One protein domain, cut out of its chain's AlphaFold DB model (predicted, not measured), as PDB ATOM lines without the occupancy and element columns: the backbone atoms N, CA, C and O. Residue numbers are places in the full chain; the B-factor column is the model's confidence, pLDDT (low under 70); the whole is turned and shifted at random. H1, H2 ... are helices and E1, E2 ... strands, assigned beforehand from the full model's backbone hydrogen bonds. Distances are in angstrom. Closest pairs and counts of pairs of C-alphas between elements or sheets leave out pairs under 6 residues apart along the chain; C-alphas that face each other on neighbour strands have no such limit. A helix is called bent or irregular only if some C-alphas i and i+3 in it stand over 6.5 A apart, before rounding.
ATOM      1  N   THR A  33      18.540  26.026  65.008       92.69
ATOM      2  CA  THR A  33      17.236  26.696  64.901       92.69
ATOM      3  C   THR A  33      17.392  28.222  64.897       92.69
ATOM      4  O   THR A  33      16.896  28.878  63.985       92.69
ATOM      5  N   ASP A  34      18.144  28.782  65.852       94.94
ATOM      6  CA  ASP A  34      18.409  30.227  65.961       94.94
ATOM      7  C   ASP A  34      19.194  30.749  64.737       94.94
ATOM      8  O   ASP A  34      18.972  31.872  64.278       94.94
ATOM      9  N   LEU A  35      20.107  29.934  64.186       96.94
ATOM     10  CA  LEU A  35      20.847  30.240  62.952       96.94
ATOM     11  C   LEU A  35      19.920  30.298  61.726       96.94
ATOM     12  O   LEU A  35      20.021  31.225  60.920       96.94
ATOM     13  N   VAL A  36      18.996  29.339  61.598       97.56
ATOM     14  CA  VAL A  36      18.007  29.284  60.507       97.56
ATOM     15  C   VAL A  36      16.977  30.414  60.611       97.56
ATOM     16  O   VAL A  36      16.656  31.023  59.590       97.56
ATOM     17  N   GLU A  37      16.497  30.746  61.815       97.44
ATOM     18  CA  GLU A  37      15.602  31.893  62.029       97.44
ATOM     19  C   GLU A  37      16.286  33.210  61.622       97.44
ATOM     20  O   GLU A  37      15.717  33.980  60.848       97.44
ATOM     21  N   ARG A  38      17.543  33.434  62.038       97.56
ATOM     22  CA  ARG A  38      18.322  34.632  61.665       97.56
ATOM     23  C   ARG A  38      18.634  34.724  60.174       97.56
ATOM     24  O   ARG A  38      18.589  35.821  59.622       97.56
ATOM     25  N   LEU A  39      18.936  33.607  59.508       98.06
ATOM     26  CA  LEU A  39      19.082  33.607  58.050       98.06
ATOM     27  C   LEU A  39      17.752  33.977  57.373       98.06
ATOM     28  O   LEU A  39      17.747  34.761  56.429       98.06
ATOM     29  N   GLY A  40      16.625  33.481  57.895       97.31
ATOM     30  CA  GLY A  40      15.287  33.842  57.424       97.31
ATOM     31  C   GLY A  40      14.951  35.330  57.576       97.31
ATOM     32  O   GLY A  40      14.363  35.904  56.663       97.31
ATOM     33  N   GLU A  41      15.363  35.972  58.675       97.19
ATOM     34  CA  GLU A  41      15.239  37.432  58.843       97.19
ATOM     35  C   GLU A  41      16.106  38.213  57.834       97.19
ATOM     36  O   GLU A  41      15.691  39.270  57.357       97.19
ATOM     37  N   LEU A  42      17.284  37.693  57.467       97.06
ATOM     38  CA  LEU A  42      18.156  38.316  56.464       97.06
ATOM     39  C   LEU A  42      17.651  38.134  55.025       97.06
ATOM     40  O   LEU A  42      17.864  39.029  54.211       97.06
ATOM     41  N   GLU A  43      16.945  37.048  54.690       95.75
ATOM     42  CA  GLU A  43      16.376  36.857  53.342       95.75
ATOM     43  C   GLU A  43      15.402  37.969  52.923       95.75
ATOM     44  O   GLU A  43      15.334  38.286  51.738       95.75
ATOM     45  N   GLU A  44      14.695  38.616  53.861       93.31
ATOM     46  CA  GLU A  44      13.829  39.772  53.554       93.31
ATOM     47  C   GLU A  44      14.617  41.046  53.175       93.31
ATOM     48  O   GLU A  44      14.038  42.004  52.652       93.31
ATOM     49  N   LEU A  45      15.926  41.075  53.448       95.81
ATOM     50  CA  LEU A  45      16.838  42.195  53.182       95.81
ATOM     51  C   LEU A  45      17.840  41.890  52.055       95.81
ATOM     52  O   LEU A  45      18.409  42.812  51.466       95.81
ATOM     53  N   LEU A  46      18.073  40.608  51.764       95.88
ATOM     54  CA  LEU A  46      19.020  40.147  50.757       95.88
ATOM     55  C   LEU A  46      18.485  40.355  49.327       95.88
ATOM     56  O   LEU A  46      17.324  40.064  49.039       95.88
ATOM     57  N   PRO A  47      19.333  40.799  48.386       93.88
ATOM     58  CA  PRO A  47      18.920  41.152  47.029       93.88
ATOM     59  C   PRO A  47      18.348  39.937  46.284       93.88
ATOM     60  O   PRO A  47      18.978  38.882  46.233       93.88
ATOM     61  N   GLU A  48      17.162  40.068  45.677       87.50
ATOM     62  CA  GLU A  48      16.503  38.980  44.921       87.50
ATOM     63  C   GLU A  48      17.335  38.500  43.719       87.50
ATOM     64  O   GLU A  48      17.236  37.345  43.313       87.50
ATOM     65  N   THR A  49      18.155  39.379  43.140       86.19
ATOM     66  CA  THR A  49      18.976  39.110  41.953       86.19
ATOM     67  C   THR A  49      20.452  39.333  42.267       86.19
ATOM     68  O   THR A  49      20.828  40.370  42.811       86.19
ATOM     69  N   ILE A  50      21.280  38.363  41.887       90.00
ATOM     70  CA  ILE A  50      22.743  38.419  41.950       90.00
ATOM     71  C   ILE A  50      23.248  38.575  40.508       90.00
ATOM     72  O   ILE A  50      22.653  38.029  39.582       90.00
ATOM     73  N   LEU A  51      24.317  39.346  40.313       87.44
ATOM     74  CA  LEU A  51      24.955  39.540  39.005       87.44
ATOM     75  C   LEU A  51      25.955  38.407  38.681       87.44
ATOM     76  O   LEU A  51      26.353  37.690  39.599       87.44
ATOM     77  N   PRO A  52      26.430  38.273  37.428       87.81
ATOM     78  CA  PRO A  52      25.845  38.851  36.220       87.81
ATOM     79  C   PRO A  52      24.459  38.257  35.943       87.81
ATOM     80  O   PRO A  52      24.219  37.085  36.216       87.81
ATOM     81  N   THR A  53      23.544  39.060  35.401       88.88
ATOM     82  CA  THR A  53      22.196  38.598  35.010       88.88
ATOM     83  C   THR A  53      22.159  37.996  33.611       88.88
ATOM     84  O   THR A  53      21.259  37.227  33.282       88.88
ATOM     85  N   THR A  54      23.128  38.383  32.789       87.44
ATOM     86  CA  THR A  54      23.278  38.034  31.378       87.44
ATOM     87  C   THR A  54      24.755  38.145  31.023       87.44
ATOM     88  O   THR A  54      25.458  39.002  31.560       87.44
ATOM     89  N   VAL A  55      25.219  37.283  30.120       83.50
ATOM     90  CA  VAL A  55      26.553  37.340  29.512       83.50
ATOM     91  C   VAL A  55      26.366  37.187  28.005       83.50
ATOM     92  O   VAL A  55      25.669  36.272  27.568       83.50
ATOM     93  N   THR A  56      26.978  38.064  27.214       81.19
ATOM     94  CA  THR A  56      27.028  37.943  25.752       81.19
ATOM     95  C   THR A  56      28.482  37.764  25.340       81.19
ATOM     96  O   THR A  56      29.304  38.654  25.539       81.19
ATOM     97  N   ILE A  57      28.806  36.622  24.740       70.25
ATOM     98  CA  ILE A  57      30.115  36.379  24.123       70.25
ATOM     99  C   ILE A  57      29.927  36.479  22.614       70.25
ATOM    100  O   ILE A  57      29.122  35.734  22.049       70.25
ATOM    101  N   ASP A  58      30.659  37.380  21.960       66.38
ATOM    102  CA  ASP A  58      30.659  37.436  20.500       66.38
ATOM    103  C   ASP A  58      31.642  36.376  19.957       66.38
ATOM    104  O   ASP A  58      32.794  36.338  20.386       66.38
ATOM    105  N   PRO A  59      31.223  35.464  19.059       57.38
ATOM    106  CA  PRO A  59      32.115  34.474  18.459       57.38
ATOM    107  C   PRO A  59      32.944  35.018  17.279       57.38
ATOM    108  O   PRO A  59      33.764  34.274  16.737       57.38
ATOM    109  N   GLU A  60      32.710  36.258  16.836       47.44
ATOM    110  CA  GLU A  60      33.447  36.949  15.769       47.44
ATOM    111  C   GLU A  60      34.370  38.074  16.304       47.44
ATOM    112  O   GLU A  60      35.253  38.516  15.566       47.44
ATOM    113  N   GLU A  61      34.247  38.486  17.577       46.75
ATOM    114  CA  GLU A  61      35.163  39.421  18.264       46.75
ATOM    115  C   GLU A  61      35.921  38.757  19.439       46.75
ATOM    116  O   GLU A  61      35.511  37.739  19.988       46.75
ATOM    117  N   THR A  62      37.058  39.324  19.861       47.00
ATOM    118  CA  THR A  62      37.922  38.773  20.930       47.00
ATOM    119  C   THR A  62      37.501  39.206  22.344       47.00
ATOM    120  O   THR A  62      38.346  39.532  23.183       47.00
ATOM    121  N   GLY A  63      36.191  39.240  22.606       53.66
ATOM    122  CA  GLY A  63      35.634  39.747  23.859       53.66
ATOM    123  C   GLY A  63      34.209  39.283  24.165       53.66
ATOM    124  O   GLY A  63      33.639  38.414  23.504       53.66
ATOM    125  N   GLY A  64      33.636  39.888  25.202       64.94
ATOM    126  CA  GLY A  64      32.251  39.701  25.619       64.94
ATOM    127  C   GLY A  64      31.849  40.727  26.678       64.94
ATOM    128  O   GLY A  64      32.700  41.373  27.292       64.94
ATOM    129  N   GLU A  65      30.547  40.870  26.875       75.81
ATOM    130  CA  GLU A  65      29.901  41.778  27.827       75.81
ATOM    131  C   GLU A  65      29.102  40.979  28.870       75.81
ATOM    132  O   GLU A  65      28.726  39.826  28.642       75.81
ATOM    133  N   PHE A  66      28.824  41.591  30.020       83.25
ATOM    134  CA  PHE A  66      27.885  41.070  31.011       83.25
ATOM    135  C   PHE A  66      27.045  42.222  31.571       83.25
ATOM    136  O   PHE A  66      27.543  43.340  31.696       83.25
ATOM    137  N   ASP A  67      25.793  41.950  31.940       86.50
ATOM    138  CA  ASP A  67      24.942  42.927  32.627       86.50
ATOM    139  C   ASP A  67      24.864  42.641  34.132       86.50
ATOM    140  O   ASP A  67      24.837  41.489  34.580       86.50
ATOM    141  N   GLY A  68      24.735  43.704  34.921       87.56
ATOM    142  CA  GLY A  68      24.410  43.652  36.342       87.56
ATOM    143  C   GLY A  68      24.456  45.044  36.968       87.56
ATOM    144  O   GLY A  68      25.138  45.927  36.465       87.56
ATOM    145  N   ASP A  69      23.742  45.251  38.075       89.94
ATOM    146  CA  ASP A  69      23.872  46.474  38.878       89.94
ATOM    147  C   ASP A  69      24.832  46.211  40.046       89.94
ATOM    148  O   ASP A  69      24.403  45.922  41.165       89.94
ATOM    149  N   ALA A  70      26.144  46.255  39.788       90.00
ATOM    150  CA  ALA A  70      27.147  46.004  40.824       90.00
ATOM    151  C   ALA A  70      27.096  47.053  41.939       90.00
ATOM    152  O   ALA A  70      27.235  46.718  43.117       90.00
ATOM    153  N   THR A  71      26.815  48.310  41.587       88.81
ATOM    154  CA  THR A  71      26.688  49.412  42.548       88.81
ATOM    155  C   THR A  71      25.471  49.231  43.461       88.81
ATOM    156  O   THR A  71      25.597  49.365  44.678       88.81
ATOM    157  N   GLY A  72      24.301  48.893  42.913       90.81
ATOM    158  CA  GLY A  72      23.084  48.619  43.679       90.81
ATOM    159  C   GLY A  72      23.167  47.329  44.497       90.81
ATOM    160  O   GLY A  72      22.723  47.303  45.649       90.81
ATOM    161  N   LEU A  73      23.803  46.282  43.955       94.06
ATOM    162  CA  LEU A  73      24.056  45.029  44.668       94.06
ATOM    163  C   LEU A  73      24.968  45.266  45.880       94.06
ATOM    164  O   LEU A  73      24.600  44.912  47.002       94.06
ATOM    165  N   ARG A  74      26.107  45.944  45.669       93.94
ATOM    166  CA  ARG A  74      27.030  46.362  46.733       93.94
ATOM    167  C   ARG A  74      26.302  47.191  47.790       93.94
ATOM    168  O   ARG A  74      26.329  46.826  48.957       93.94
ATOM    169  N   ALA A  75      25.600  48.250  47.385       92.38
ATOM    170  CA  ALA A  75      24.920  49.165  48.303       92.38
ATOM    171  C   ALA A  75      23.775  48.512  49.101       92.38
ATOM    172  O   ALA A  75      23.429  49.001  50.176       92.38
ATOM    173  N   THR A  76      23.195  47.417  48.600       95.38
ATOM    174  CA  THR A  76      22.233  46.595  49.353       95.38
ATOM    175  C   THR A  76      22.969  45.748  50.392       95.38
ATOM    176  O   THR A  76      22.649  45.809  51.579       95.38
ATOM    177  N   LEU A  77      24.008  45.017  49.974       96.06
ATOM    178  CA  LEU A  77      24.794  44.139  50.847       96.06
ATOM    179  C   LEU A  77      25.579  44.909  51.928       96.06
ATOM    180  O   LEU A  77      25.667  44.432  53.056       96.06
ATOM    181  N   ASP A  78      26.018  46.142  51.651       96.88
ATOM    182  CA  ASP A  78      26.606  47.082  52.624       96.88
ATOM    183  C   ASP A  78      25.691  47.324  53.850       96.88
ATOM    184  O   ASP A  78      26.172  47.734  54.909       96.88
ATOM    185  N   THR A  79      24.374  47.086  53.742       97.50
ATOM    186  CA  THR A  79      23.424  47.243  54.862       97.50
ATOM    187  C   THR A  79      23.297  46.015  55.768       97.50
ATOM    188  O   THR A  79      22.805  46.161  56.886       97.50
ATOM    189  N   VAL A  80      23.756  44.842  55.317       97.06
ATOM    190  CA  VAL A  80      23.632  43.542  56.013       97.06
ATOM    191  C   VAL A  80      24.973  42.825  56.229       97.06
ATOM    192  O   VAL A  80      25.019  41.817  56.928       97.06
ATOM    193  N   GLU A  81      26.077  43.345  55.681       96.81
ATOM    194  CA  GLU A  81      27.437  42.785  55.774       96.81
ATOM    195  C   GLU A  81      27.829  42.381  57.203       96.81
ATOM    196  O   GLU A  81      28.309  41.270  57.422       96.81
ATOM    197  N   GLY A  82      27.575  43.248  58.187       94.88
ATOM    198  CA  GLY A  82      27.922  42.986  59.585       94.88
ATOM    199  C   GLY A  82      27.129  41.833  60.208       94.88
ATOM    200  O   GLY A  82      27.691  41.047  60.972       94.88
ATOM    201  N   ASP A  83      25.851  41.695  59.847       97.69
ATOM    202  CA  ASP A  83      24.978  40.629  60.344       97.69
ATOM    203  C   ASP A  83      25.260  39.299  59.630       97.69
ATOM    204  O   ASP A  83      25.309  38.258  60.284       97.69
ATOM    205  N   LEU A  84      25.568  39.332  58.325       95.31
ATOM    206  CA  LEU A  84      26.091  38.189  57.562       95.31
ATOM    207  C   LEU A  84      27.433  37.698  58.121       95.31
ATOM    208  O   LEU A  84      27.631  36.497  58.299       95.31
ATOM    209  N   ARG A  85      28.352  38.617  58.447       96.19
ATOM    210  CA  ARG A  85      29.645  38.303  59.070       96.19
ATOM    211  C   ARG A  85      29.470  37.666  60.444       96.19
ATOM    212  O   ARG A  85      30.180  36.712  60.751       96.19
ATOM    213  N   GLN A  86      28.542  38.164  61.263       96.12
ATOM    214  CA  GLN A  86      28.261  37.566  62.566       96.12
ATOM    215  C   GLN A  86      27.565  36.205  62.424       96.12
ATOM    216  O   GLN A  86      27.938  35.274  63.126       96.12
ATOM    217  N   LEU A  87      26.621  36.054  61.488       95.81
ATOM    218  CA  LEU A  87      25.963  34.776  61.198       95.81
ATOM    219  C   LEU A  87      26.960  33.714  60.711       95.81
ATOM    220  O   LEU A  87      26.889  32.579  61.165       95.81
ATOM    221  N   PHE A  88      27.914  34.091  59.850       94.56
ATOM    222  CA  PHE A  88      29.020  33.218  59.446       94.56
ATOM    223  C   PHE A  88      29.833  32.745  60.658       94.56
ATOM    224  O   PHE A  88      30.023  31.547  60.812       94.56
ATOM    225  N   ILE A  89      30.261  33.655  61.543       92.06
ATOM    226  CA  ILE A  89      31.046  33.303  62.742       92.06
ATOM    227  C   ILE A  89      30.255  32.374  63.673       92.06
ATOM    228  O   ILE A  89      30.767  31.336  64.079       92.06
ATOM    229  N   ASP A  90      29.000  32.716  63.977       93.00
ATOM    230  CA  ASP A  90      28.163  31.930  64.891       93.00
ATOM    231  C   ASP A  90      27.851  30.523  64.341       93.00
ATOM    232  O   ASP A  90      27.596  29.598  65.115       93.00
ATOM    233  N   ALA A  91      27.864  30.358  63.014       92.69
ATOM    234  CA  ALA A  91      27.667  29.084  62.333       92.69
ATOM    235  C   ALA A  91      28.969  28.269  62.174       92.69
ATOM    236  O   ALA A  91      28.929  27.058  62.353       92.69
ATOM    237  N   ASP A  92      30.112  28.909  61.901       92.12
ATOM    238  CA  ASP A  92      31.445  28.274  61.797       92.12
ATOM    239  C   ASP A  92      31.938  27.733  63.162       92.12
ATOM    240  O   ASP A  92      32.610  26.705  63.224       92.12
ATOM    241  N   ASP A  93      31.530  28.370  64.270       91.00
ATOM    242  CA  ASP A  93      31.733  27.888  65.649       91.00
ATOM    243  C   ASP A  93      30.710  26.791  66.085       91.00
ATOM    244  O   ASP A  93      30.698  26.391  67.256       91.00
ATOM    245  N   SER A  94      29.843  26.288  65.187       91.06
ATOM    246  CA  SER A  94      28.731  25.369  65.512       91.06
ATOM    247  C   SER A  94      28.751  24.044  64.721       91.06
ATOM    248  O   SER A  94      28.904  24.025  63.507       91.06
ATOM    249  N   ASP A  95      28.540  22.909  65.404       89.50
ATOM    250  CA  ASP A  95      28.597  21.562  64.798       89.50
ATOM    251  C   ASP A  95      27.334  21.185  63.981       89.50
ATOM    252  O   ASP A  95      26.244  21.037  64.546       89.50
ATOM    253  N   GLY A  96      27.514  20.837  62.700       92.88
ATOM    254  CA  GLY A  96      26.631  19.933  61.941       92.88
ATOM    255  C   GLY A  96      25.941  20.527  60.709       92.88
ATOM    256  O   GLY A  96      25.808  21.738  60.580       92.88
ATOM    257  N   ASP A  97      25.429  19.643  59.845       96.00
ATOM    258  CA  ASP A  97      25.034  19.906  58.448       96.00
ATOM    259  C   ASP A  97      24.205  21.193  58.198       96.00
ATOM    260  O   ASP A  97      24.394  21.866  57.186       96.00
ATOM    261  N   ILE A  98      23.301  21.572  59.114       97.44
ATOM    262  CA  ILE A  98      22.500  22.813  59.019       97.44
ATOM    263  C   ILE A  98      23.335  24.061  59.357       97.44
ATOM    264  O   ILE A  98      23.201  25.084  58.687       97.44
ATOM    265  N   ALA A  99      24.199  23.994  60.374       95.56
ATOM    266  CA  ALA A  99      25.121  25.077  60.713       95.56
ATOM    267  C   ALA A  99      26.189  25.241  59.621       95.56
ATOM    268  O   ALA A  99      26.404  26.359  59.154       95.56
ATOM    269  N   ASP A 100      26.748  24.132  59.120       96.06
ATOM    270  CA  ASP A 100      27.643  24.120  57.957       96.06
ATOM    271  C   ASP A 100      26.986  24.816  56.747       96.06
ATOM    272  O   ASP A 100      27.583  25.704  56.135       96.06
ATOM    273  N   ALA A 101      25.726  24.487  56.431       97.94
ATOM    274  CA  ALA A 101      24.983  25.114  55.336       97.94
ATOM    275  C   ALA A 101      24.762  26.626  55.538       97.94
ATOM    276  O   ALA A 101      24.963  27.402  54.602       97.94
ATOM    277  N   VAL A 102      24.396  27.068  56.749       98.12
ATOM    278  CA  VAL A 102      24.229  28.501  57.066       98.12
ATOM    279  C   VAL A 102      25.567  29.250  56.994       98.12
ATOM    280  O   VAL A 102      25.614  30.338  56.417       98.12
ATOM    281  N   SER A 103      26.659  28.662  57.496       96.38
ATOM    282  CA  SER A 103      28.021  29.205  57.373       96.38
ATOM    283  C   SER A 103      28.409  29.378  55.900       96.38
ATOM    284  O   SER A 103      28.824  30.461  55.476       96.38
ATOM    285  N   VAL A 104      28.177  28.351  55.078       96.38
ATOM    286  CA  VAL A 104      28.449  28.370  53.636       96.38
ATOM    287  C   VAL A 104      27.618  29.442  52.910       96.38
ATOM    288  O   VAL A 104      28.191  30.201  52.127       96.38
ATOM    289  N   ILE A 105      26.318  29.588  53.201       98.56
ATOM    290  CA  ILE A 105      25.457  30.638  52.614       98.56
ATOM    291  C   ILE A 105      25.931  32.040  53.011       98.56
ATOM    292  O   ILE A 105      26.108  32.901  52.144       98.56
ATOM    293  N   ALA A 106      26.171  32.273  54.305       96.69
ATOM    294  CA  ALA A 106      26.638  33.561  54.814       96.69
ATOM    295  C   ALA A 106      28.000  33.936  54.206       96.69
ATOM    296  O   ALA A 106      28.197  35.067  53.757       96.69
ATOM    297  N   ARG A 107      28.915  32.964  54.078       96.56
ATOM    298  CA  ARG A 107      30.179  33.141  53.356       96.56
ATOM    299  C   ARG A 107      29.964  33.445  51.873       96.56
ATOM    300  O   ARG A 107      30.685  34.279  51.334       96.56
ATOM    301  N   GLY A 108      28.989  32.808  51.224       97.19
ATOM    302  CA  GLY A 108      28.662  33.050  49.818       97.19
ATOM    303  C   GLY A 108      28.229  34.489  49.558       97.19
ATOM    304  O   GLY A 108      28.720  35.123  48.627       97.19
ATOM    305  N   TRP A 109      27.406  35.050  50.448       98.06
ATOM    306  CA  TRP A 109      27.022  36.460  50.393       98.06
ATOM    307  C   TRP A 109      28.188  37.426  50.634       98.06
ATOM    308  O   TRP A 109      28.248  38.464  49.981       98.06
ATOM    309  N   LEU A 110      29.139  37.085  51.510       94.12
ATOM    310  CA  LEU A 110      30.352  37.887  51.731       94.12
ATOM    311  C   LEU A 110      31.329  37.823  50.541       94.12
ATOM    312  O   LEU A 110      31.960  38.829  50.216       94.12
ATOM    313  N   ASP A 111      31.430  36.673  49.866       91.69
ATOM    314  CA  ASP A 111      32.199  36.530  48.623       91.69
ATOM    315  C   ASP A 111      31.544  37.346  47.484       91.69
ATOM    316  O   ASP A 111      32.228  38.121  46.812       91.69
ATOM    317  N   ILE A 112      30.212  37.289  47.335       96.94
ATOM    318  CA  ILE A 112      29.451  38.125  46.381       96.94
ATOM    319  C   ILE A 112      29.560  39.622  46.705       96.94
ATOM    320  O   ILE A 112      29.689  40.420  45.780       96.94
ATOM    321  N   TRP A 113      29.552  40.026  47.980       95.62
ATOM    322  CA  TRP A 113      29.730  41.429  48.377       95.62
ATOM    323  C   TRP A 113      31.093  41.978  47.935       95.62
ATOM    324  O   TRP A 113      31.143  43.032  47.300       95.62
ATOM    325  N   HIS A 114      32.184  41.241  48.173       89.06
ATOM    326  CA  HIS A 114      33.507  41.623  47.668       89.06
ATOM    327  C   HIS A 114      33.591  41.596  46.132       89.06
ATOM    328  O   HIS A 114      34.267  42.437  45.538       89.06
ATOM    329  N   GLY A 115      32.890  40.669  45.470       90.12
ATOM    330  CA  GLY A 115      32.780  40.651  44.010       90.12
ATOM    331  C   GLY A 115      32.070  41.893  43.456       90.12
ATOM    332  O   GLY A 115      32.579  42.556  42.553       90.12
ATOM    333  N   ALA A 116      30.937  42.266  44.055       93.12
ATOM    334  CA  ALA A 116      30.183  43.475  43.726       93.12
ATOM    335  C   ALA A 116      30.964  44.761  44.047       93.12
ATOM    336  O   ALA A 116      30.867  45.731  43.304       93.12
ATOM    337  N   GLU A 117      31.783  44.769  45.104       89.56
ATOM    338  CA  GLU A 117      32.731  45.850  45.403       89.56
ATOM    339  C   GLU A 117      33.705  46.089  44.240       89.56
ATOM    340  O   GLU A 117      33.811  47.223  43.774       89.56
ATOM    341  N   ARG A 118      34.336  45.029  43.721       81.69
ATOM    342  CA  ARG A 118      35.292  45.101  42.600       81.69
ATOM    343  C   ARG A 118      34.654  45.523  41.281       81.69
ATOM    344  O   ARG A 118      35.259  46.264  40.508       81.69
ATOM    345  N   LEU A 119      33.435  45.058  41.027       86.12
ATOM    346  CA  LEU A 119      32.703  45.375  39.804       86.12
ATOM    347  C   LEU A 119      32.131  46.801  39.854       86.12
ATOM    348  O   LEU A 119      32.248  47.524  38.874       86.12
ATOM    349  N   ALA A 120      31.655  47.266  41.014       85.94
ATOM    350  CA  ALA A 120      31.251  48.660  41.208       85.94
ATOM    351  C   ALA A 120      32.439  49.641  41.149       85.94
ATOM    352  O   ALA A 120      32.273  50.780  40.715       85.94
ATOM    353  N   GLU A 121      33.641  49.217  41.564       80.69
ATOM    354  CA  GLU A 121      34.878  49.965  41.302       80.69
ATOM    355  C   GLU A 121      35.116  50.094  39.791       80.69
ATOM    356  O   GLU A 121      35.281  51.210  39.308       80.69
ATOM    357  N   ALA A 122      35.058  48.990  39.033       73.44
ATOM    358  CA  ALA A 122      35.213  49.015  37.576       73.44
ATOM    359  C   ALA A 122      34.161  49.907  36.878       73.44
ATOM    360  O   ALA A 122      34.539  50.777  36.092       73.44
ATOM    361  N   ASP A 123      32.875  49.774  37.222       73.31
ATOM    362  CA  ASP A 123      31.776  50.601  36.692       73.31
ATOM    363  C   ASP A 123      31.986  52.108  36.944       73.31
ATOM    364  O   ASP A 123      31.584  52.950  36.136       73.31
ATOM    365  N   ALA A 124      32.625  52.478  38.061       66.25
ATOM    366  CA  ALA A 124      32.898  53.872  38.406       66.25
ATOM    367  C   ALA A 124      34.005  54.519  37.541       66.25
ATOM    368  O   ALA A 124      34.097  55.753  37.475       66.25
ATOM    369  N   HIS A 125      34.822  53.726  36.839       57.34
ATOM    370  CA  HIS A 125      35.793  54.209  35.852       57.34
ATOM    371  C   HIS A 125      35.140  54.349  34.460       57.34
ATOM    372  O   HIS A 125      35.530  53.693  33.499       57.34
ATOM    373  N   ASP A 126      34.153  55.247  34.367       43.22
ATOM    374  CA  ASP A 126      33.333  55.509  33.172       43.22
ATOM    375  C   ASP A 126      34.158  55.659  31.870       43.22
ATOM    376  O   ASP A 126      34.845  56.664  31.647       43.22
ATOM    377  N   LEU A 127      34.044  54.653  30.994       41.44
ATOM    378  CA  LEU A 127      34.706  54.566  29.687       41.44
ATOM    379  C   LEU A 127      34.071  55.469  28.606       41.44
ATOM    380  O   LEU A 127      34.618  55.581  27.508       41.44
ATOM    381  N   ALA A 128      32.925  56.106  28.875       32.16
ATOM    382  CA  ALA A 128      32.177  56.906  27.902       32.16
ATOM    383  C   ALA A 128      32.518  58.410  27.921       32.16
ATOM    384  O   ALA A 128      32.062  59.150  27.040       32.16
ATOM    385  N   PHE A 129      33.328  58.888  28.874       28.42
ATOM    386  CA  PHE A 129      33.817  60.271  28.872       28.42
ATOM    387  C   PHE A 129      35.050  60.459  27.967       28.42
ATOM    388  O   PHE A 129      36.034  59.733  28.105       28.42
ATOM    389  N   PRO A 130      35.071  61.495  27.103       29.02
ATOM    390  CA  PRO A 130      36.312  62.008  26.529       29.02
ATOM    391  C   PRO A 130      37.287  62.413  27.643       29.02
ATOM    392  O   PRO A 130      36.886  63.034  28.630       29.02
ATOM    393  N   LEU A 131      38.564  62.075  27.477       32.12
ATOM    394  CA  LEU A 131      39.621  62.206  28.488       32.12
ATOM    395  C   LEU A 131      40.196  63.639  28.492       32.12
ATOM    396  O   LEU A 131      41.401  63.860  28.410       32.12
ATOM    397  N   ASP A 132      39.287  64.616  28.555       26.62
ATOM    398  CA  ASP A 132      39.477  65.993  28.078       26.62
ATOM    399  C   ASP A 132      39.396  67.049  29.218       26.62
ATOM    400  O   ASP A 132      39.115  68.224  28.962       26.62
ATOM    401  N   THR A 133      39.596  66.670  30.492       30.69
ATOM    402  CA  THR A 133      39.501  67.595  31.650       30.69
ATOM    403  C   THR A 133      40.721  67.566  32.577       30.69
ATOM    404  O   THR A 133      40.945  66.589  33.287       30.69
ATOM    405  N   GLU A 134      41.459  68.682  32.604       30.59
ATOM    406  CA  GLU A 134      42.788  68.833  33.221       30.59
ATOM    407  C   GLU A 134      42.793  69.145  34.738       30.59
ATOM    408  O   GLU A 134      41.946  69.896  35.222       30.59
ATOM    409  N   THR A 135      43.800  68.604  35.444       38.47
ATOM    410  CA  THR A 135      44.258  68.760  36.861       38.47
ATOM    411  C   THR A 135      45.753  68.269  36.936       38.47
ATOM    412  O   THR A 135      46.203  67.820  35.897       38.47
ATOM    413  N   ASP A 136      46.549  68.359  38.034       29.86
ATOM    414  CA  ASP A 136      48.061  68.436  37.950       29.86
ATOM    415  C   ASP A 136      49.134  67.430  38.622       29.86
ATOM    416  O   ASP A 136      50.280  67.519  38.177       29.86
ATOM    417  N   GLU A 137      48.922  66.504  39.611       31.30
ATOM    418  CA  GLU A 137      49.976  65.599  40.249       31.30
ATOM    419  C   GLU A 137      50.076  64.104  39.788       31.30
ATOM    420  O   GLU A 137      51.154  63.524  39.895       31.30
ATOM    421  N   GLY A 138      48.960  63.441  39.441       34.72
ATOM    422  CA  GLY A 138      48.694  61.973  39.452       34.72
ATOM    423  C   GLY A 138      49.367  61.006  38.433       34.72
ATOM    424  O   GLY A 138      50.543  61.147  38.153       34.72
ATOM    425  N   VAL A 139      48.653  59.953  37.955       33.91
ATOM    426  CA  VAL A 139      49.142  58.929  36.966       33.91
ATOM    427  C   VAL A 139      48.042  58.451  35.971       33.91
ATOM    428  O   VAL A 139      47.248  59.264  35.519       33.91
ATOM    429  N   ALA A 140      47.903  57.152  35.642       39.81
ATOM    430  CA  ALA A 140      46.730  56.587  34.941       39.81
ATOM    431  C   ALA A 140      46.213  55.268  35.543       39.81
ATOM    432  O   ALA A 140      47.007  54.335  35.619       39.81
ATOM    433  N   THR A 141      44.906  55.149  35.840       41.09
ATOM    434  CA  THR A 141      44.242  53.834  35.961       41.09
ATOM    435  C   THR A 141      44.303  53.124  34.603       41.09
ATOM    436  O   THR A 141      43.895  53.684  33.577       41.09
ATOM    437  N   GLY A 142      44.853  51.914  34.574       49.50
ATOM    438  CA  GLY A 142      45.056  51.112  33.370       49.50
ATOM    439  C   GLY A 142      43.838  50.275  32.973       49.50
ATOM    440  O   GLY A 142      43.071  49.821  33.820       49.50
ATOM    441  N   ALA A 143      43.705  49.983  31.674       48.03
ATOM    442  CA  ALA A 143      42.664  49.083  31.169       48.03
ATOM    443  C   ALA A 143      42.768  47.669  31.778       48.03
ATOM    444  O   ALA A 143      41.751  47.035  32.043       48.03
ATOM    445  N   ASP A 144      43.986  47.203  32.071       48.22
ATOM    446  CA  ASP A 144      44.215  45.920  32.741       48.22
ATOM    447  C   ASP A 144      44.072  45.969  34.275       48.22
ATOM    448  O   ASP A 144      43.865  44.926  34.886       48.22
ATOM    449  N   GLU A 145      44.088  47.149  34.908       51.88
ATOM    450  CA  GLU A 145      43.699  47.293  36.324       51.88
ATOM    451  C   GLU A 145      42.172  47.193  36.456       51.88
ATOM    452  O   GLU A 145      41.665  46.432  37.280       51.88
ATOM    453  N   LEU A 146      41.439  47.862  35.555       63.62
ATOM    454  CA  LEU A 146      39.992  47.705  35.390       63.62
ATOM    455  C   LEU A 146      39.619  46.247  35.070       63.62
ATOM    456  O   LEU A 146      38.778  45.661  35.751       63.62
ATOM    457  N   ARG A 147      40.284  45.627  34.084       66.62
ATOM    458  CA  ARG A 147      40.077  44.209  33.744       66.62
ATOM    459  C   ARG A 147      40.430  43.284  34.909       66.62
ATOM    460  O   ARG A 147      39.706  42.322  35.118       66.62
ATOM    461  N   GLY A 148      41.474  43.573  35.687       65.19
ATOM    462  CA  GLY A 148      41.823  42.802  36.884       65.19
ATOM    463  C   GLY A 148      40.753  42.876  37.977       65.19
ATOM    464  O   GLY A 148      40.436  41.857  38.592       65.19
ATOM    465  N   ASN A 149      40.136  44.047  38.174       73.62
ATOM    466  CA  ASN A 149      38.968  44.200  39.045       73.62
ATOM    467  C   ASN A 149      37.748  43.422  38.512       73.62
ATOM    468  O   ASN A 149      37.065  42.768  39.297       73.62
ATOM    469  N   ILE A 150      37.508  43.412  37.196       78.88
ATOM    470  CA  ILE A 150      36.423  42.623  36.582       78.88
ATOM    471  C   ILE A 150      36.677  41.112  36.722       78.88
ATOM    472  O   ILE A 150      35.795  40.391  37.185       78.88
ATOM    473  N   GLU A 151      37.877  40.633  36.376       79.31
ATOM    474  CA  GLU A 151      38.272  39.221  36.475       79.31
ATOM    475  C   GLU A 151      38.132  38.724  37.928       79.31
ATOM    476  O   GLU A 151      37.403  37.765  38.182       79.31
ATOM    477  N   ALA A 152      38.718  39.434  38.901       77.81
ATOM    478  CA  ALA A 152      38.610  39.083  40.320       77.81
ATOM    479  C   ALA A 152      37.177  39.213  40.874       77.81
ATOM    480  O   ALA A 152      36.763  38.422  41.722       77.81
ATOM    481  N   GLY A 153      36.407  40.199  40.403       86.25
ATOM    482  CA  GLY A 153      35.020  40.403  40.813       86.25
ATOM    483  C   GLY A 153      34.110  39.252  40.385       86.25
ATOM    484  O   GLY A 153      33.366  38.712  41.203       86.25
ATOM    485  N   LEU A 154      34.230  38.820  39.126       88.75
ATOM    486  CA  LEU A 154      33.515  37.660  38.595       88.75
ATOM    487  C   LEU A 154      33.977  36.350  39.256       88.75
ATOM    488  O   LEU A 154      33.133  35.523  39.597       88.75
ATOM    489  N   GLU A 155      35.275  36.161  39.521       88.12
ATOM    490  CA  GLU A 155      35.773  34.987  40.260       88.12
ATOM    491  C   GLU A 155      35.193  34.882  41.683       88.12
ATOM    492  O   GLU A 155      34.902  33.776  42.150       88.12
ATOM    493  N   LEU A 156      35.017  36.004  42.385       89.81
ATOM    494  CA  LEU A 156      34.412  36.042  43.723       89.81
ATOM    495  C   LEU A 156      32.901  35.775  43.681       89.81
ATOM    496  O   LEU A 156      32.386  35.013  44.501       89.81
ATOM    497  N   VAL A 157      32.202  36.319  42.681       95.19
ATOM    498  CA  VAL A 157      30.788  36.014  42.408       95.19
ATOM    499  C   VAL A 157      30.586  34.524  42.119       95.19
ATOM    500  O   VAL A 157      29.703  33.910  42.714       95.19
ATOM    501  N   LEU A 158      31.429  33.912  41.276       92.75
ATOM    502  CA  LEU A 158      31.377  32.473  40.992       92.75
ATOM    503  C   LEU A 158      31.592  31.621  42.251       92.75
ATOM    504  O   LEU A 158      30.911  30.612  42.434       92.75
ATOM    505  N   GLN A 159      32.511  32.026  43.133       93.75
ATOM    506  CA  GLN A 159      32.730  31.351  44.416       93.75
ATOM    507  C   GLN A 159      31.512  31.468  45.340       93.75
ATOM    508  O   GLN A 159      31.113  30.472  45.943       93.75
ATOM    509  N   GLY A 160      30.897  32.650  45.434       95.50
ATOM    510  CA  GLY A 160      29.710  32.847  46.263       95.50
ATOM    511  C   GLY A 160      28.474  32.108  45.742       95.50
ATOM    512  O   GLY A 160      27.777  31.475  46.532       95.50
ATOM    513  N   GLN A 161      28.262  32.085  44.425       97.56
ATOM    514  CA  GLN A 161      27.185  31.322  43.779       97.56
ATOM    515  C   GLN A 161      27.341  29.807  43.975       97.56
ATOM    516  O   GLN A 161      26.366  29.123  44.282       97.56
ATOM    517  N   ALA A 162      28.566  29.271  43.890       96.69
ATOM    518  CA  ALA A 162      28.820  27.861  44.194       96.69
ATOM    519  C   ALA A 162      28.465  27.511  45.653       96.69
ATOM    520  O   ALA A 162      27.845  26.482  45.913       96.69
ATOM    521  N   ARG A 163      28.778  28.400  46.609       97.25
ATOM    522  CA  ARG A 163      28.361  28.236  48.012       97.25
ATOM    523  C   ARG A 163      26.852  28.344  48.203       97.25
ATOM    524  O   ARG A 163      26.291  27.604  49.003       97.25
ATOM    525  N   HIS A 164      26.189  29.256  47.494       97.94
ATOM    526  CA  HIS A 164      24.728  29.352  47.513       97.94
ATOM    527  C   HIS A 164      24.092  28.050  47.020       97.94
ATOM    528  O   HIS A 164      23.208  27.532  47.696       97.94
ATOM    529  N   LEU A 165      24.593  27.470  45.925       97.50
ATOM    530  CA  LEU A 165      24.138  26.167  45.435       97.50
ATOM    531  C   LEU A 165      24.315  25.063  46.490       97.50
ATOM    532  O   LEU A 165      23.342  24.377  46.805       97.50
ATOM    533  N   ASP A 166      25.516  24.919  47.058       97.00
ATOM    534  CA  ASP A 166      25.808  23.909  48.086       97.00
ATOM    535  C   ASP A 166      24.892  24.076  49.318       97.00
ATOM    536  O   ASP A 166      24.203  23.140  49.731       97.00
ATOM    537  N   GLY A 167      24.852  25.279  49.897       98.06
ATOM    538  CA  GLY A 167      24.173  25.542  51.166       98.06
ATOM    539  C   GLY A 167      22.646  25.599  51.064       98.06
ATOM    540  O   GLY A 167      21.960  24.948  51.857       98.06
ATOM    541  N   TYR A 168      22.077  26.318  50.085       98.44
ATOM    542  CA  TYR A 168      20.616  26.368  49.935       98.44
ATOM    543  C   TYR A 168      20.043  25.010  49.503       98.44
ATOM    544  O   TYR A 168      18.908  24.704  49.863       98.44
ATOM    545  N   THR A 169      20.815  24.153  48.819       98.31
ATOM    546  CA  THR A 169      20.392  22.766  48.550       98.31
ATOM    547  C   THR A 169      20.238  21.963  49.843       98.31
ATOM    548  O   THR A 169      19.223  21.289  50.005       98.31
ATOM    549  N   VAL A 170      21.170  22.074  50.798       98.31
ATOM    550  CA  VAL A 170      21.039  21.408  52.111       98.31
ATOM    551  C   VAL A 170      19.831  21.941  52.888       98.31
ATOM    552  O   VAL A 170      19.046  21.150  53.414       98.31
ATOM    553  N   LEU A 171      19.616  23.263  52.914       97.94
ATOM    554  CA  LEU A 171      18.442  23.844  53.580       97.94
ATOM    555  C   LEU A 171      17.116  23.477  52.891       97.94
ATOM    556  O   LEU A 171      16.093  23.381  53.567       97.94
ATOM    557  N   ARG A 172      17.106  23.239  51.576       98.00
ATOM    558  CA  ARG A 172      15.945  22.723  50.832       98.00
ATOM    559  C   ARG A 172      15.659  21.251  51.141       98.00
ATOM    560  O   ARG A 172      14.501  20.883  51.323       98.00
ATOM    561  N   ASP A 173      16.696  20.419  51.208       97.81
ATOM    562  CA  ASP A 173      16.557  18.966  51.363       97.81
ATOM    563  C   ASP A 173      16.205  18.549  52.807       97.81
ATOM    564  O   ASP A 173      15.361  17.669  52.997       97.81
ATOM    565  N   GLU A 174      16.782  19.204  53.825       96.88
ATOM    566  CA  GLU A 174      16.438  18.977  55.244       96.88
ATOM    567  C   GLU A 174      15.199  19.776  55.705       96.88
ATOM    568  O   GLU A 174      14.565  19.425  56.702       96.88
ATOM    569  N   ALA A 175      14.834  20.833  54.970       94.38
ATOM    570  CA  ALA A 175      13.685  21.714  55.201       94.38
ATOM    571  C   ALA A 175      13.480  22.184  56.669       94.38
ATOM    572  O   ALA A 175      12.409  21.952  57.247       94.38
ATOM    573  N   PRO A 176      14.479  22.835  57.308       93.94
ATOM    574  CA  PRO A 176      14.449  23.138  58.740       93.94
ATOM    575  C   PRO A 176      13.591  24.359  59.124       93.94
ATOM    576  O   PRO A 176      13.329  24.553  60.311       93.94
ATOM    577  N   ALA A 177      13.179  25.200  58.168       96.00
ATOM    578  CA  ALA A 177      12.574  26.505  58.447       96.00
ATOM    579  C   ALA A 177      11.030  26.499  58.483       96.00
ATOM    580  O   ALA A 177      10.363  25.577  58.003       96.00
ATOM    581  N   GLU A 178      10.422  27.577  59.002       96.00
ATOM    582  CA  GLU A 178       8.974  27.779  58.847       96.00
ATOM    583  C   GLU A 178       8.586  27.927  57.356       96.00
ATOM    584  O   GLU A 178       9.355  28.493  56.574       96.00
ATOM    585  N   PRO A 179       7.375  27.501  56.928       96.81
ATOM    586  CA  PRO A 179       7.042  27.339  55.504       96.81
ATOM    587  C   PRO A 179       7.140  28.584  54.608       96.81
ATOM    588  O   PRO A 179       7.141  28.441  53.389       96.81
ATOM    589  N   ALA A 180       7.167  29.792  55.179       94.31
ATOM    590  CA  ALA A 180       7.376  31.029  54.423       94.31
ATOM    591  C   ALA A 180       8.866  31.273  54.124       94.31
ATOM    592  O   ALA A 180       9.215  31.559  52.983       94.31
ATOM    593  N   VAL A 181       9.732  31.089  55.128       96.56
ATOM    594  CA  VAL A 181      11.195  31.176  54.991       96.56
ATOM    595  C   VAL A 181      11.711  30.028  54.125       96.56
ATOM    596  O   VAL A 181      12.489  30.255  53.203       96.56
ATOM    597  N   GLN A 182      11.199  28.812  54.341       98.12
ATOM    598  CA  GLN A 182      11.567  27.647  53.540       98.12
ATOM    599  C   GLN A 182      11.287  27.860  52.045       98.12
ATOM    600  O   GLN A 182      12.140  27.571  51.218       98.12
ATOM    601  N   ALA A 183      10.142  28.452  51.689       96.94
ATOM    602  CA  ALA A 183       9.828  28.773  50.296       96.94
ATOM    603  C   ALA A 183      10.784  29.819  49.679       96.94
ATOM    604  O   ALA A 183      10.907  29.869  48.455       96.94
ATOM    605  N   SER A 184      11.461  30.630  50.503       95.88
ATOM    606  CA  SER A 184      12.545  31.518  50.065       95.88
ATOM    607  C   SER A 184      13.828  30.727  49.799       95.88
ATOM    608  O   SER A 184      14.399  30.832  48.717       95.88
ATOM    609  N   PHE A 185      14.244  29.861  50.734       97.75
ATOM    610  CA  PHE A 185      15.419  28.995  50.563       97.75
ATOM    611  C   PHE A 185      15.276  28.057  49.354       97.75
ATOM    612  O   PHE A 185      16.203  27.929  48.558       97.75
ATOM    613  N   ASP A 186      14.092  27.468  49.163       98.00
ATOM    614  CA  ASP A 186      13.771  26.623  48.011       98.00
ATOM    615  C   ASP A 186      13.934  27.396  46.687       98.00
ATOM    616  O   ASP A 186      14.434  26.848  45.702       98.00
ATOM    617  N   ALA A 187      13.541  28.678  46.658       96.62
ATOM    618  CA  ALA A 187      13.696  29.557  45.499       96.62
ATOM    619  C   ALA A 187      15.153  30.004  45.278       96.62
ATOM    620  O   ALA A 187      15.600  30.052  44.133       96.62
ATOM    621  N   ARG A 188      15.914  30.269  46.351       96.94
ATOM    622  CA  ARG A 188      17.363  30.542  46.291       96.94
ATOM    623  C   ARG A 188      18.143  29.353  45.733       96.94
ATOM    624  O   ARG A 188      18.993  29.551  44.872       96.94
ATOM    625  N   ALA A 189      17.813  28.132  46.162       97.31
ATOM    626  CA  ALA A 189      18.414  26.910  45.631       97.31
ATOM    627  C   ALA A 189      18.186  26.784  44.116       97.31
ATOM    628  O   ALA A 189      19.140  26.556  43.379       97.31
ATOM    629  N   VAL A 190      16.955  27.015  43.639       97.44
ATOM    630  CA  VAL A 190      16.643  26.992  42.195       97.44
ATOM    631  C   VAL A 190      17.380  28.099  41.433       97.44
ATOM    632  O   VAL A 190      17.952  27.824  40.387       97.44
ATOM    633  N   ALA A 191      17.449  29.324  41.963       95.75
ATOM    634  CA  ALA A 191      18.212  30.407  41.335       95.75
ATOM    635  C   ALA A 191      19.721  30.098  41.225       95.75
ATOM    636  O   ALA A 191      20.350  30.465  40.233       95.75
ATOM    637  N   ALA A 192      20.298  29.398  42.208       95.94
ATOM    638  CA  ALA A 192      21.686  28.944  42.153       95.94
ATOM    639  C   ALA A 192      21.884  27.762  41.178       95.94
ATOM    640  O   ALA A 192      22.890  27.718  40.475       95.94
ATOM    641  N   GLU A 193      20.920  26.836  41.077       97.56
ATOM    642  CA  GLU A 193      20.910  25.758  40.071       97.56
ATOM    643  C   GLU A 193      20.815  26.311  38.637       97.56
ATOM    644  O   GLU A 193      21.563  25.874  37.755       97.56
ATOM    645  N   ASP A 194      19.943  27.298  38.411       96.06
ATOM    646  CA  ASP A 194      19.802  28.003  37.135       96.06
ATOM    647  C   ASP A 194      21.105  28.759  36.793       96.06
ATOM    648  O   ASP A 194      21.614  28.632  35.679       96.06
ATOM    649  N   PHE A 195      21.722  29.466  37.751       95.19
ATOM    650  CA  PHE A 195      23.008  30.149  37.540       95.19
ATOM    651  C   PHE A 195      24.155  29.174  37.205       95.19
ATOM    652  O   PHE A 195      24.932  29.425  36.281       95.19
ATOM    653  N   ASP A 196      24.265  28.050  37.922       95.62
ATOM    654  CA  ASP A 196      25.298  27.024  37.703       95.62
ATOM    655  C   ASP A 196      25.182  26.353  36.321       95.62
ATOM    656  O   ASP A 196      26.192  25.938  35.730       95.62
ATOM    657  N   THR A 197      23.951  26.278  35.802       95.44
ATOM    658  CA  THR A 197      23.599  25.662  34.516       95.44
ATOM    659  C   THR A 197      23.755  26.629  33.343       95.44
ATOM    660  O   THR A 197      24.435  26.282  32.377       95.44
ATOM    661  N   ASP A 198      23.154  27.820  33.427       92.50
ATOM    662  CA  ASP A 198      22.966  28.719  32.282       92.50
ATOM    663  C   ASP A 198      23.980  29.878  32.231       92.50
ATOM    664  O   ASP A 198      24.321  30.319  31.139       92.50
ATOM    665  N   LEU A 199      24.496  30.369  33.371       91.12
ATOM    666  CA  LEU A 199      25.368  31.561  33.416       91.12
ATOM    667  C   LEU A 199      26.836  31.242  33.719       91.12
ATOM    668  O   LEU A 199      27.734  31.776  33.064       91.12
ATOM    669  N   ARG A 200      27.117  30.346  34.673       90.69
ATOM    670  CA  ARG A 200      28.492  29.947  35.027       90.69
ATOM    671  C   ARG A 200      29.330  29.505  33.811       90.69
ATOM    672  O   ARG A 200      30.500  29.891  33.782       90.69
ATOM    673  N   PRO A 201      28.825  28.725  32.829       86.81
ATOM    674  CA  PRO A 201      29.624  28.342  31.662       86.81
ATOM    675  C   PRO A 201      30.124  29.547  30.861       86.81
ATOM    676  O   PRO A 201      31.286  29.560  30.459       86.81
ATOM    677  N   ASP A 202      29.286  30.572  30.700       84.44
ATOM    678  CA  ASP A 202      29.597  31.757  29.901       84.44
ATOM    679  C   ASP A 202      30.488  32.741  30.676       84.44
ATOM    680  O   ASP A 202      31.443  33.275  30.114       84.44
ATOM    681  N   VAL A 203      30.298  32.892  31.995       83.12
ATOM    682  CA  VAL A 203      31.255  33.632  32.849       83.12
ATOM    683  C   VAL A 203      32.634  32.960  32.835       83.12
ATOM    684  O   VAL A 203      33.651  33.636  32.696       83.12
ATOM    685  N   LEU A 204      32.696  31.626  32.929       79.94
ATOM    686  CA  LEU A 204      33.958  30.889  32.820       79.94
ATOM    687  C   LEU A 204      34.571  30.999  31.419       79.94
ATOM    688  O   LEU A 204      35.792  31.088  31.310       79.94
ATOM    689  N   ALA A 205      33.762  31.021  30.359       71.44
ATOM    690  CA  ALA A 205      34.246  31.235  29.001       71.44
ATOM    691  C   ALA A 205      34.848  32.643  28.838       71.44
ATOM    692  O   ALA A 205      35.975  32.748  28.352       71.44
ATOM    693  N   LEU A 206      34.176  33.688  29.336       72.19
ATOM    694  CA  LEU A 206      34.667  35.071  29.372       72.19
ATOM    695  C   LEU A 206      36.005  35.180  30.127       72.19
ATOM    696  O   LEU A 206      36.981  35.692  29.582       72.19
ATOM    697  N   LEU A 207      36.095  34.611  31.336       70.94
ATOM    698  CA  LEU A 207      37.341  34.547  32.119       70.94
ATOM    699  C   LEU A 207      38.440  33.706  31.438       70.94
ATOM    700  O   LEU A 207      39.630  33.960  31.618       70.94
ATOM    701  N   SER A 208      38.067  32.706  30.631       61.00
ATOM    702  CA  SER A 208      39.019  31.862  29.897       61.00
ATOM    703  C   SER A 208      39.615  32.524  28.649       61.00
ATOM    704  O   SER A 208      40.604  32.003  28.120       61.00
ATOM    705  N   GLN A 209      39.075  33.666  28.193       57.03
ATOM    706  CA  GLN A 209      39.624  34.440  27.076       57.03
ATOM    707  C   GLN A 209      40.955  35.103  27.470       57.03
ATOM    708  O   GLN A 209      41.053  36.291  27.805       57.03
ATOM    709  N   ARG A 210      42.014  34.291  27.412       48.94
ATOM    710  CA  ARG A 210      43.409  34.686  27.604       48.94
ATOM    711  C   ARG A 210      43.856  35.632  26.497       48.94
ATOM    712  O   ARG A 210      44.445  35.208  25.504       48.94
ATOM    713  N   SER A 211      43.668  36.927  26.719       50.38
ATOM    714  CA  SER A 211      44.503  37.914  26.050       50.38
ATOM    715  C   SER A 211      45.942  37.707  26.520       50.38
ATOM    716  O   SER A 211      46.259  37.905  27.693       50.38
TER     717      SER A 211
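This is residues 33 to 211 of the 277 residues of an uncharacterized protein of Nitriliruptor sp (UniProt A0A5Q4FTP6). Two long helices, H4 and H5, fold back on each other as the core; H2 and H3 pack on H4, H1 packs near one end of H4, and H6a packs on H5. A small strand hairpin, E1 and E2, sits by H6b, and residues 128 to 140 stick out. The printed part has 179 residues with six named helices and two named strands, in the order H1 E1 E2 H2 H3 H4 H5 H6; the sheet E1 - E2 is antiparallel, the class mostly helix. The whole is compact, with a radius of gyration of the C-alphas of 18.4 A and spans of 58 by 40 by 25 A.

Look first at E1, residues 54 to 57, and E2, residues 64 to 67. Find C-alpha 143 at (42.664, 49.083, 31.169); from there H5 runs 46.6 A to residue 174. H4, residues 97 to 124, spans 40.2 A. H1 is residues 33 to 43, from C-alpha 33 at (17.236, 26.696, 64.901); H2 is 70 to 77 and H3 81 to 92. H6, residues 179 to 208, was assigned as one helix by its hydrogen bonds but is bent, C-alphas 198 and 201 being 6.7 A apart; its arms are H6a, 179 to 198, 28.2 A, and H6b, 201 to 208.

In the hairpin E1 and E2, N 56 and O 65 are within hydrogen-bond range at 2.9 A. The closest C-alphas of E1 and H6b, Val 55 and Asp 202, are 6.4 A apart. The hub, H4, touches H5 in a helical hairpin, at a shallow tilt of 23 degrees, closest at C-alphas Gly 108 and Gly 160, 3.7 A. H2 touches residues 113 to 123 of H4, closest at C-alphas Thr 71 and Ala 120, 4.8 A. H1, H3 and H4 form an up and down bundle, each running against the one before. H6a touches H5 at a steep tilt of 47 degrees, closest at C-alphas Tyr 168 and Ala 189, 4.9 A. In H1 to H5, H6a and H6b every O i to N i+4 pair is within hydrogen-bond range.

The printed part has no cut. The link from H4 to H5 is long, 18 residues. Confidence is under 70 at residues 58 to 64, 124 to 148 and 208 to 211.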